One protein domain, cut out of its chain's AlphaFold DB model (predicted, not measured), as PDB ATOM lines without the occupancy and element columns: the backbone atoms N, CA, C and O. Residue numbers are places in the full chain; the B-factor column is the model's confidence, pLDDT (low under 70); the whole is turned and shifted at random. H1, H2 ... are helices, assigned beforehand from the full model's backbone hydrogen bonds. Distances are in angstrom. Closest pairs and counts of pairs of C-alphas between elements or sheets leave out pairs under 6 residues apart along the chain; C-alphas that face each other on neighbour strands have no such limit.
ATOM      1  N   ASP A   4     -29.008  -6.365 -25.197       60.03
ATOM      2  CA  ASP A   4     -29.913  -6.977 -24.221       60.03
ATOM      3  C   ASP A   4     -29.231  -7.254 -22.863       60.03
ATOM      4  O   ASP A   4     -29.819  -7.017 -21.807       60.03
ATOM      5  N   ASP A   5     -27.942  -7.614 -22.881       60.53
ATOM      6  CA  ASP A   5     -27.152  -7.939 -21.684       60.53
ATOM      7  C   ASP A   5     -26.877  -6.705 -20.805       60.53
ATOM      8  O   ASP A   5     -26.894  -6.757 -19.575       60.53
ATOM      9  N   SER A   6     -26.719  -5.531 -21.425       60.91
ATOM     10  CA  SER A   6     -26.559  -4.285 -20.674       60.91
ATOM     11  C   SER A   6     -27.827  -3.933 -19.897       60.91
ATOM     12  O   SER A   6     -27.725  -3.500 -18.754       60.91
ATOM     13  N   ARG A   7     -29.032  -4.150 -20.444       61.81
ATOM     14  CA  ARG A   7     -30.274  -3.832 -19.715       61.81
ATOM     15  C   ARG A   7     -30.531  -4.785 -18.555       61.81
ATOM     16  O   ARG A   7     -30.981  -4.322 -17.508       61.81
ATOM     17  N   SER A   8     -30.234  -6.075 -18.707       63.81
ATOM     18  CA  SER A   8     -30.324  -7.037 -17.602       63.81
ATOM     19  C   SER A   8     -29.263  -6.763 -16.533       63.81
ATOM     20  O   SER A   8     -29.602  -6.755 -15.353       63.81
ATOM     21  N   THR A   9     -28.034  -6.415 -16.922       70.06
ATOM     22  CA  THR A   9     -26.951  -6.053 -15.994       70.06
ATOM     23  C   THR A   9     -27.235  -4.743 -15.256       70.06
ATOM     24  O   THR A   9     -27.091  -4.690 -14.039       70.06
ATOM     25  N   PHE A  10     -27.726  -3.697 -15.934       74.62
ATOM     26  CA  PHE A  10     -28.152  -2.452 -15.278       74.62
ATOM     27  C   PHE A  10     -29.352  -2.668 -14.348       74.62
ATOM     28  O   PHE A  10     -29.427  -2.053 -13.284       74.62
ATOM     29  N   ARG A  11     -30.279  -3.564 -14.707       72.62
ATOM     30  CA  ARG A  11     -31.423  -3.917 -13.856       72.62
ATOM     31  C   ARG A  11     -30.994  -4.745 -12.644       72.62
ATOM     32  O   ARG A  11     -31.473  -4.476 -11.547       72.62
ATOM     33  N   ALA A  12     -30.073  -5.688 -12.821       72.19
ATOM     34  CA  ALA A  12     -29.470  -6.463 -11.742       72.19
ATOM     35  C   ALA A  12     -28.674  -5.558 -10.792       72.19
ATOM     36  O   ALA A  12     -28.869  -5.628  -9.586       72.19
ATOM     37  N   LEU A  13     -27.873  -4.634 -11.327       78.50
ATOM     38  CA  LEU A  13     -27.160  -3.628 -10.539       78.50
ATOM     39  C   LEU A  13     -28.123  -2.727  -9.765       78.50
ATOM     40  O   LEU A  13     -27.940  -2.548  -8.569       78.50
ATOM     41  N   GLY A  14     -29.184  -2.216 -10.393       78.81
ATOM     42  CA  GLY A  14     -30.197  -1.412  -9.702       78.81
ATOM     43  C   GLY A  14     -30.903  -2.173  -8.570       78.81
ATOM     44  O   GLY A  14     -31.121  -1.629  -7.484       78.81
ATOM     45  N   LEU A  15     -31.213  -3.454  -8.787       74.38
ATOM     46  CA  LEU A  15     -31.798  -4.336  -7.772       74.38
ATOM     47  C   LEU A  15     -30.818  -4.633  -6.625       74.38
ATOM     48  O   LEU A  15     -31.194  -4.542  -5.460       74.38
ATOM     49  N   THR A  16     -29.552  -4.924  -6.915       80.25
ATOM     50  CA  THR A  16     -28.536  -5.176  -5.882       80.25
ATOM     51  C   THR A  16     -28.175  -3.903  -5.115       80.25
ATOM     52  O   THR A  16     -28.050  -3.940  -3.892       80.25
ATOM     53  N   SER A  17     -28.063  -2.759  -5.795       83.69
ATOM     54  CA  SER A  17     -27.809  -1.464  -5.162       83.69
ATOM     55  C   SER A  17     -28.949  -1.058  -4.238       83.69
ATOM     56  O   SER A  17     -28.676  -0.619  -3.126       83.69
ATOM     57  N   SER A  18     -30.208  -1.241  -4.649       84.81
ATOM     58  CA  SER A  18     -31.360  -0.965  -3.780       84.81
ATOM     59  C   SER A  18     -31.393  -1.889  -2.561       84.81
ATOM     60  O   SER A  18     -31.615  -1.403  -1.455       84.81
ATOM     61  N   LEU A  19     -31.060  -3.175  -2.715       84.88
ATOM     62  CA  LEU A  19     -30.912  -4.099  -1.584       84.88
ATOM     63  C   LEU A  19     -29.827  -3.639  -0.597       84.88
ATOM     64  O   LEU A  19     -30.052  -3.614   0.613       84.88
ATOM     65  N   GLY A  20     -28.662  -3.243  -1.117       87.88
ATOM     66  CA  GLY A  20     -27.558  -2.714  -0.314       87.88
ATOM     67  C   GLY A  20     -27.932  -1.415   0.398       87.88
ATOM     68  O   GLY A  20     -27.599  -1.235   1.567       87.88
ATOM     69  N   PHE A  21     -28.689  -0.544  -0.270       90.62
ATOM     70  CA  PHE A  21     -29.187   0.700   0.311       90.62
ATOM     71  C   PHE A  21     -30.197   0.448   1.431       90.62
ATOM     72  O   PHE A  21     -30.110   1.089   2.471       90.62
ATOM     73  N   VAL A  22     -31.120  -0.501   1.252       86.44
ATOM     74  CA  VAL A  22     -32.086  -0.892   2.292       86.44
ATOM     75  C   VAL A  22     -31.365  -1.499   3.495       86.44
ATOM     76  O   VAL A  22     -31.672  -1.139   4.628       86.44
ATOM     77  N   MET A  23     -30.361  -2.350   3.272       80.75
ATOM     78  CA  MET A  23     -29.532  -2.902   4.349       80.75
ATOM     79  C   MET A  23     -28.756  -1.816   5.097       80.75
ATOM     80  O   MET A  23     -28.804  -1.760   6.326       80.75
ATOM     81  N   ALA A  24     -28.100  -0.907   4.374       87.44
ATOM     82  CA  ALA A  24     -27.402   0.225   4.973       87.44
ATOM     83  C   ALA A  24     -28.366   1.152   5.730       87.44
ATOM     84  O   ALA A  24     -28.042   1.591   6.828       87.44
ATOM     85  N   ALA A  25     -29.562   1.408   5.192       82.75
ATOM     86  CA  ALA A  25     -30.587   2.233   5.825       82.75
ATOM     87  C   ALA A  25     -31.179   1.574   7.080       82.75
ATOM     88  O   ALA A  25     -31.409   2.269   8.064       82.75
ATOM     89  N   CYS A  26     -31.376   0.253   7.093       79.19
ATOM     90  CA  CYS A  26     -31.793  -0.487   8.288       79.19
ATOM     91  C   CYS A  26     -30.718  -0.451   9.378       79.19
ATOM     92  O   CYS A  26     -31.029  -0.177  10.534       79.19
ATOM     93  N   LEU A  27     -29.451  -0.682   9.017       79.25
ATOM     94  CA  LEU A  27     -28.332  -0.633   9.960       79.25
ATOM     95  C   LEU A  27     -28.118   0.783  10.499       79.25
ATOM     96  O   LEU A  27     -28.029   0.974  11.709       79.25
ATOM     97  N   ALA A  28     -28.093   1.785   9.618       81.75
ATOM     98  CA  ALA A  28     -27.953   3.184   9.997       81.75
ATOM     99  C   ALA A  28     -29.163   3.664  10.804       81.75
ATOM    100  O   ALA A  28     -28.980   4.331  11.814       81.75
ATOM    101  N   GLY A  29     -30.382   3.293  10.411       77.00
ATOM    102  CA  GLY A  29     -31.618   3.631  11.113       77.00
ATOM    103  C   GLY A  29     -31.712   2.974  12.488       77.00
ATOM    104  O   GLY A  29     -32.056   3.646  13.457       77.00
ATOM    105  N   GLY A  30     -31.331   1.702  12.607       69.50
ATOM    106  CA  GLY A  30     -31.246   0.997  13.886       69.50
ATOM    107  C   GLY A  30     -30.155   1.567  14.795       69.50
ATOM    108  O   GLY A  30     -30.390   1.780  15.981       69.50
ATOM    109  N   TYR A  31     -28.991   1.897  14.230       68.81
ATOM    110  CA  TYR A  31     -27.876   2.497  14.961       68.81
ATOM    111  C   TYR A  31     -28.182   3.927  15.421       68.81
ATOM    112  O   TYR A  31     -28.027   4.231  16.599       68.81
ATOM    113  N   PHE A  32     -28.651   4.811  14.534       69.44
ATOM    114  CA  PHE A  32     -28.953   6.209  14.868       69.44
ATOM    115  C   PHE A  32     -30.244   6.363  15.660       69.44
ATOM    116  O   PHE A  32     -30.253   7.090  16.652       69.44
ATOM    117  N   GLY A  33     -31.319   5.685  15.251       64.69
ATOM    118  CA  GLY A  33     -32.570   5.657  16.009       64.69
ATOM    119  C   GLY A  33     -32.334   5.095  17.404       64.69
ATOM    120  O   GLY A  33     -32.877   5.592  18.390       64.69
ATOM    121  N   GLY A  34     -31.412   4.142  17.491       59.31
ATOM    122  CA  GLY A  34     -30.966   3.630  18.753       59.31
ATOM    123  C   GLY A  34     -30.134   4.601  19.584       59.31
ATOM    124  O   GLY A  34     -30.463   4.883  20.728       59.31
ATOM    125  N   ARG A  35     -29.112   5.216  18.998       59.78
ATOM    126  CA  ARG A  35     -28.270   6.210  19.679       59.78
ATOM    127  C   ARG A  35     -29.061   7.447  20.137       59.78
ATOM    128  O   ARG A  35     -28.718   8.047  21.151       59.78
ATOM    129  N   TYR A  36     -30.131   7.809  19.424       57.66
ATOM    130  CA  TYR A  36     -31.022   8.920  19.772       57.66
ATOM    131  C   TYR A  36     -31.925   8.614  20.979       57.66
ATOM    132  O   TYR A  36     -32.125   9.485  21.826       57.66
ATOM    133  N   LEU A  37     -32.433   7.383  21.104       54.97
ATOM    134  CA  LEU A  37     -33.165   6.953  22.305       54.97
ATOM    135  C   LEU A  37     -32.234   6.800  23.522       54.97
ATOM    136  O   LEU A  37     -32.639   7.139  24.632       54.97
ATOM    137  N   ASP A  38     -30.992   6.350  23.310       50.31
ATOM    138  CA  ASP A  38     -29.974   6.157  24.359       50.31
ATOM    139  C   ASP A  38     -29.566   7.507  24.980       50.31
ATOM    140  O   ASP A  38     -29.573   7.677  26.199       50.31
ATOM    141  N   SER A  39     -29.390   8.534  24.136       55.38
ATOM    142  CA  SER A  39     -29.134   9.917  24.566       55.38
ATOM    143  C   SER A  39     -30.267  10.530  25.399       55.38
ATOM    144  O   SER A  39     -30.034  11.511  26.105       55.38
ATOM    145  N   LYS A  40     -31.489   9.986  25.317       55.09
ATOM    146  CA  LYS A  40     -32.637  10.438  26.115       55.09
ATOM    147  C   LYS A  40     -32.735   9.726  27.472       55.09
ATOM    148  O   LYS A  40     -33.467  10.204  28.335       55.09
ATOM    149  N   LEU A  41     -32.027   8.603  27.648       56.75
ATOM    150  CA  LEU A  41     -32.067   7.740  28.838       56.75
ATOM    151  C   LEU A  41     -30.765   7.757  29.664       56.75
ATOM    152  O   LEU A  41     -30.811   7.427  30.845       56.75
ATOM    153  N   GLY A  42     -29.636   8.208  29.103       55.75
ATOM    154  CA  GLY A  42     -28.419   8.519  29.869       55.75
ATOM    155  C   GLY A  42     -27.591   7.309  30.329       55.75
ATOM    156  O   GLY A  42     -26.823   7.433  31.281       55.75
ATOM    157  N   THR A  43     -27.731   6.151  29.677       52.19
ATOM    158  CA  THR A  43     -27.017   4.902  30.009       52.19
ATOM    159  C   THR A  43     -26.235   4.367  28.811       52.19
ATOM    160  O   THR A  43     -26.692   3.461  28.113       52.19
ATOM    161  N   GLU A  44     -25.022   4.876  28.600       51.56
ATOM    162  CA  GLU A  44     -24.076   4.229  27.681       51.56
ATOM    163  C   GLU A  44     -23.671   2.841  28.245       51.56
ATOM    164  O   GLU A  44     -23.340   2.770  29.434       51.56
ATOM    165  N   PRO A  45     -23.655   1.722  27.468       61.34
ATOM    166  CA  PRO A  45     -23.993   1.529  26.050       61.34
ATOM    167  C   PRO A  45     -25.101   0.461  25.846       61.34
ATOM    168  O   PRO A  45     -24.871  -0.595  25.247       61.34
ATOM    169  N   TRP A  46     -26.313   0.688  26.361       60.47
ATOM    170  CA  TRP A  46     -27.377  -0.332  26.368       60.47
ATOM    171  C   TRP A  46     -28.092  -0.513  25.030       60.47
ATOM    172  O   TRP A  46     -28.559  -1.610  24.712       60.47
ATOM    173  N   LEU A  47     -28.183   0.525  24.207       56.41
ATOM    174  CA  LEU A  47     -29.041   0.450  23.032       56.41
ATOM    175  C   LEU A  47     -28.367  -0.192  21.808       56.41
ATOM    176  O   LEU A  47     -29.026  -0.806  20.965       56.41
ATOM    177  N   LEU A  48     -27.036  -0.218  21.778       62.44
ATOM    178  CA  LEU A  48     -26.296  -1.115  20.884       62.44
ATOM    179  C   LEU A  48     -26.674  -2.584  21.154       62.44
ATOM    180  O   LEU A  48     -26.923  -3.339  20.222       62.44
ATOM    181  N   ILE A  49     -26.822  -2.966  22.426       65.88
ATOM    182  CA  ILE A  49     -27.241  -4.312  22.842       65.88
ATOM    183  C   ILE A  49     -28.725  -4.542  22.528       65.88
ATOM    184  O   ILE A  49     -29.082  -5.608  22.033       65.88
ATOM    185  N   ALA A  50     -29.591  -3.549  22.754       70.00
ATOM    186  CA  ALA A  50     -31.024  -3.668  22.480       70.00
ATOM    187  C   ALA A  50     -31.334  -3.819  20.983       70.00
ATOM    188  O   ALA A  50     -32.151  -4.654  20.616       70.00
ATOM    189  N   SER A  51     -30.669  -3.056  20.111       64.06
ATOM    190  CA  SER A  51     -30.830  -3.177  18.652       64.06
ATOM    191  C   SER A  51     -30.259  -4.496  18.120       64.06
ATOM    192  O   SER A  51     -30.900  -5.143  17.293       64.06
ATOM    193  N   LEU A  52     -29.122  -4.953  18.655       72.81
ATOM    194  CA  LEU A  52     -28.558  -6.269  18.354       72.81
ATOM    195  C   LEU A  52     -29.505  -7.402  18.787       72.81
ATOM    196  O   LEU A  52     -29.781  -8.309  18.005       72.81
ATOM    197  N   LEU A  53     -30.050  -7.321  20.006       76.94
ATOM    198  CA  LEU A  53     -31.026  -8.276  20.533       76.94
ATOM    199  C   LEU A  53     -32.325  -8.245  19.738       76.94
ATOM    200  O   LEU A  53     -32.850  -9.304  19.421       76.94
ATOM    201  N   LEU A  54     -32.839  -7.068  19.387       76.75
ATOM    202  CA  LEU A  54     -34.071  -6.946  18.616       76.75
ATOM    203  C   LEU A  54     -33.891  -7.532  17.212       76.75
ATOM    204  O   LEU A  54     -34.742  -8.291  16.765       76.75
ATOM    205  N   CYS A  55     -32.765  -7.249  16.551       79.56
ATOM    206  CA  CYS A  55     -32.441  -7.802  15.238       79.56
ATOM    207  C   CYS A  55     -32.294  -9.331  15.290       79.56
ATOM    208  O   CYS A  55     -32.846 -10.039  14.449       79.56
ATOM    209  N   LEU A  56     -31.596  -9.847  16.306       85.19
ATOM    210  CA  LEU A  56     -31.429 -11.284  16.520       85.19
ATOM    211  C   LEU A  56     -32.767 -11.969  16.825       85.19
ATOM    212  O   LEU A  56     -33.100 -12.984  16.218       85.19
ATOM    213  N   THR A  57     -33.556 -11.394  17.732       80.62
ATOM    214  CA  THR A  57     -34.855 -11.943  18.141       80.62
ATOM    215  C   THR A  57     -35.837 -11.917  16.978       80.62
ATOM    216  O   THR A  57     -36.497 -12.919  16.724       80.62
ATOM    217  N   ALA A  58     -35.897 -10.815  16.225       83.25
ATOM    218  CA  ALA A  58     -36.734 -10.709  15.036       83.25
ATOM    219  C   ALA A  58     -36.359 -11.766  13.987       83.25
ATOM    220  O   ALA A  58     -37.243 -12.453  13.480       83.25
ATOM    221  N   GLY A  59     -35.062 -11.968  13.725       84.19
ATOM    222  CA  GLY A  59     -34.599 -13.011  12.806       84.19
ATOM    223  C   GLY A  59     -34.992 -14.423  13.252       84.19
ATOM    224  O   GLY A  59     -35.502 -15.208  12.456       84.19
ATOM    225  N   VAL A  60     -34.808 -14.743  14.536       90.44
ATOM    226  CA  VAL A  60     -35.159 -16.063  15.089       90.44
ATOM    227  C   VAL A  60     -36.673 -16.301  15.069       90.44
ATOM    228  O   VAL A  60     -37.115 -17.395  14.706       90.44
ATOM    229  N   VAL A  61     -37.475 -15.295  15.428       90.12
ATOM    230  CA  VAL A  61     -38.944 -15.386  15.421       90.12
ATOM    231  C   VAL A  61     -39.467 -15.612  14.006       90.12
ATOM    232  O   VAL A  61     -40.308 -16.491  13.817       90.12
ATOM    233  N   GLU A  62     -38.937 -14.890  13.017       92.94
ATOM    234  CA  GLU A  62     -39.345 -15.032  11.618       92.94
ATOM    235  C   GLU A  62     -39.102 -16.460  11.109       92.94
ATOM    236  O   GLU A  62     -40.006 -17.103  10.571       92.94
ATOM    237  N   ILE A  63     -37.912 -17.010  11.378       92.88
ATOM    238  CA  ILE A  63     -37.556 -18.388  11.015       92.88
ATOM    239  C   ILE A  63     -38.502 -19.389  11.686       92.88
ATOM    240  O   ILE A  63     -39.034 -20.278  11.019       92.88
ATOM    241  N   CYS A  64     -38.757 -19.242  12.990       91.81
ATOM    242  CA  CYS A  64     -39.670 -20.126  13.717       91.81
ATOM    243  C   CYS A  64     -41.091 -20.086  13.143       91.81
ATOM    244  O   CYS A  64     -41.766 -21.115  13.089       91.81
ATOM    245  N   ASN A  65     -41.554 -18.909  12.723       92.94
ATOM    246  CA  ASN A  65     -42.902 -18.721  12.207       92.94
ATOM    247  C   ASN A  65     -43.069 -19.364  10.823       92.94
ATOM    248  O   ASN A  65     -44.042 -20.081  10.585       92.94
ATOM    249  N   VAL A  66     -42.078 -19.190   9.941       93.62
ATOM    250  CA  VAL A  66     -42.028 -19.857   8.630       93.62
ATOM    251  C   VAL A  66     -41.968 -21.374   8.797       93.62
ATOM    252  O   VAL A  66     -42.725 -22.093   8.147       93.62
ATOM    253  N   LEU A  67     -41.126 -21.868   9.708       92.75
ATOM    254  CA  LEU A  67     -40.954 -23.302   9.934       92.75
ATOM    255  C   LEU A  67     -42.230 -23.953  10.483       92.75
ATOM    256  O   LEU A  67     -42.646 -25.002   9.998       92.75
ATOM    257  N   LYS A  68     -42.899 -23.306  11.446       91.19
ATOM    258  CA  LYS A  68     -44.200 -23.764  11.959       91.19
ATOM    259  C   LYS A  68     -45.258 -23.816  10.865       91.19
ATOM    260  O   LYS A  68     -46.039 -24.762  10.822       91.19
ATOM    261  N   LYS A  69     -45.287 -22.807   9.993       91.06
ATOM    262  CA  LYS A  69     -46.240 -22.757   8.886       91.06
ATOM    263  C   LYS A  69     -45.992 -23.891   7.889       91.06
ATOM    264  O   LYS A  69     -46.933 -24.587   7.534       91.06
ATOM    265  N   ALA A  70     -44.729 -24.135   7.534       89.75
ATOM    266  CA  ALA A  70     -44.344 -25.227   6.645       89.75
ATOM    267  C   ALA A  70     -44.703 -26.607   7.224       89.75
ATOM    268  O   ALA A  70     -45.282 -27.428   6.523       89.75
ATOM    269  N   ILE A  71     -44.422 -26.856   8.508       88.94
ATOM    270  CA  ILE A  71     -44.774 -28.128   9.163       88.94
ATOM    271  C   ILE A  71     -46.294 -28.322   9.198       88.94
ATOM    272  O   ILE A  71     -46.776 -29.408   8.891       88.94
ATOM    273  N   LYS A  72     -47.060 -27.268   9.505       88.31
ATOM    274  CA  LYS A  72     -48.524 -27.339   9.526       88.31
ATOM    275  C   LYS A  72     -49.120 -27.644   8.148       88.31
ATOM    276  O   LYS A  72     -50.045 -28.442   8.059       88.31
ATOM    277  N   GLU A  73     -48.584 -27.046   7.084       85.00
ATOM    278  CA  GLU A  73     -49.010 -27.338   5.705       85.00
ATOM    279  C   GLU A  73     -48.723 -28.798   5.305       85.00
ATOM    280  O   GLU A  73     -49.506 -29.402   4.572       85.00
ATOM    281  N   ILE A  74     -47.636 -29.390   5.815       86.12
ATOM    282  CA  ILE A  74     -47.311 -30.808   5.603       86.12
ATOM    283  C   ILE A  74     -48.277 -31.712   6.385       86.12
ATOM    284  O   ILE A  74     -48.757 -32.703   5.841       86.12
ATOM    285  N   GLU A  75     -48.609 -31.353   7.627       82.62
ATOM    286  CA  GLU A  75     -49.509 -32.128   8.494       82.62
ATOM    287  C   GLU A  75     -50.973 -32.100   8.010       82.62
ATOM    288  O   GLU A  75     -51.681 -33.103   8.098       82.62
ATOM    289  N   GLU A  76     -51.435 -30.976   7.447       77.69
ATOM    290  CA  GLU A  76     -52.762 -30.894   6.816       77.69
ATOM    291  C   GLU A  76     -52.830 -31.714   5.518       77.69
ATOM    292  O   GLU A  76     -53.846 -32.358   5.266       77.69
ATOM    293  N   LYS A  77     -51.738 -31.784   4.740       70.06
ATOM    294  CA  LYS A  77     -51.666 -32.648   3.549       70.06
ATOM    295  C   LYS A  77     -51.620 -34.144   3.863       70.06
ATOM    296  O   LYS A  77     -52.083 -34.922   3.038       70.06
ATOM    297  N   ASP A  78     -51.068 -34.541   5.007       74.25
ATOM    298  CA  ASP A  78     -51.026 -35.944   5.451       74.25
ATOM    299  C   ASP A  78     -52.393 -36.425   5.971       74.25
ATOM    300  O   ASP A  78     -52.764 -37.572   5.768       74.25
ATOM    301  N   LYS A  79     -53.194 -35.530   6.569       66.81
ATOM    302  CA  LYS A  79     -54.563 -35.843   7.027       66.81
ATOM    303  C   LYS A  79     -55.617 -35.905   5.922       66.81
ATOM    304  O   LYS A  79     -56.689 -36.456   6.165       66.81
ATOM    305  N   GLU A  80     -55.362 -35.294   4.769       60.31
ATOM    306  CA  GLU A  80     -56.294 -35.271   3.631       60.31
ATOM    307  C   GLU A  80     -56.057 -36.430   2.637       60.31
ATOM    308  O   GLU A  80     -56.792 -36.541   1.656       60.31
ATOM    309  N   ASN A  81     -55.058 -37.290   2.884       52.91
ATOM    310  CA  ASN A  81     -54.651 -38.390   2.000       52.91
ATOM    311  C   ASN A  81     -54.926 -39.776   2.606       52.91
ATOM    312  O   ASN A  81     -54.764 -39.935   3.835       52.91
TER     313      ASN A  81
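What this domain is: This is residues 4 to 81 of the 81 residues of an uncharacterized protein of Candidatus Scalindua japonica (UniProt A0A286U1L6). Two long helices, H1 and then H2, meet near one end of each and spread into an open V, with a tight link at the corner. The free arms of the V are residues 4 to 26 of H1 and residues 56 to 81, of which 56 to 79 belong to H2. The printed part has 78 residues with two named helices and no named strand, and its class is all helix. It is extended, with a radius of gyration of the C-alphas of 20.2 A, and flat, spanning 61 by 45 by 12 A.

Where its parts are: Find C-alpha 4 at (-29.913, -6.977, -24.221); from there H1, residues 4 to 41, runs 55.1 A to C-alpha 41 at (-32.067, 7.740, 28.838). Pass the four link residues, 42 to 45, and H2 begins at Trp 46. H2, residues 46 to 79, runs 48.7 A to C-alpha 79 at (-54.563, -35.843, 7.027).

How they stand to each other: Look first at Gly 34 and Leu 47, whose C-alphas, 5.7 A apart, are the closest of H1 and H2. The two helices touch, with 11 pairs of C-alphas within 8 A. H1 touches H2 with residues 30 to 38 alone, and H2 touches H1 with residues 46 to 51 alone. They run opposite ways at a steep tilt of 56 degrees, and their centres are 22.7 A apart. Along the backbone of H2 you find every O i to N i+4 pair within hydrogen-bond range; in H1 it is 33 of 34.

The domain as a whole: The two C-alphas farthest apart are those of Gly 42 and Asn 81, at 60.5 A. The printed part has no cut, and it ends at Asn 81, the chain's last residue. In the B-factor column you find a mean pLDDT of the printed part of 74.3, with 29 residues under 70: residues 4 to 8, 30 to 49, 51 and 79 to 81.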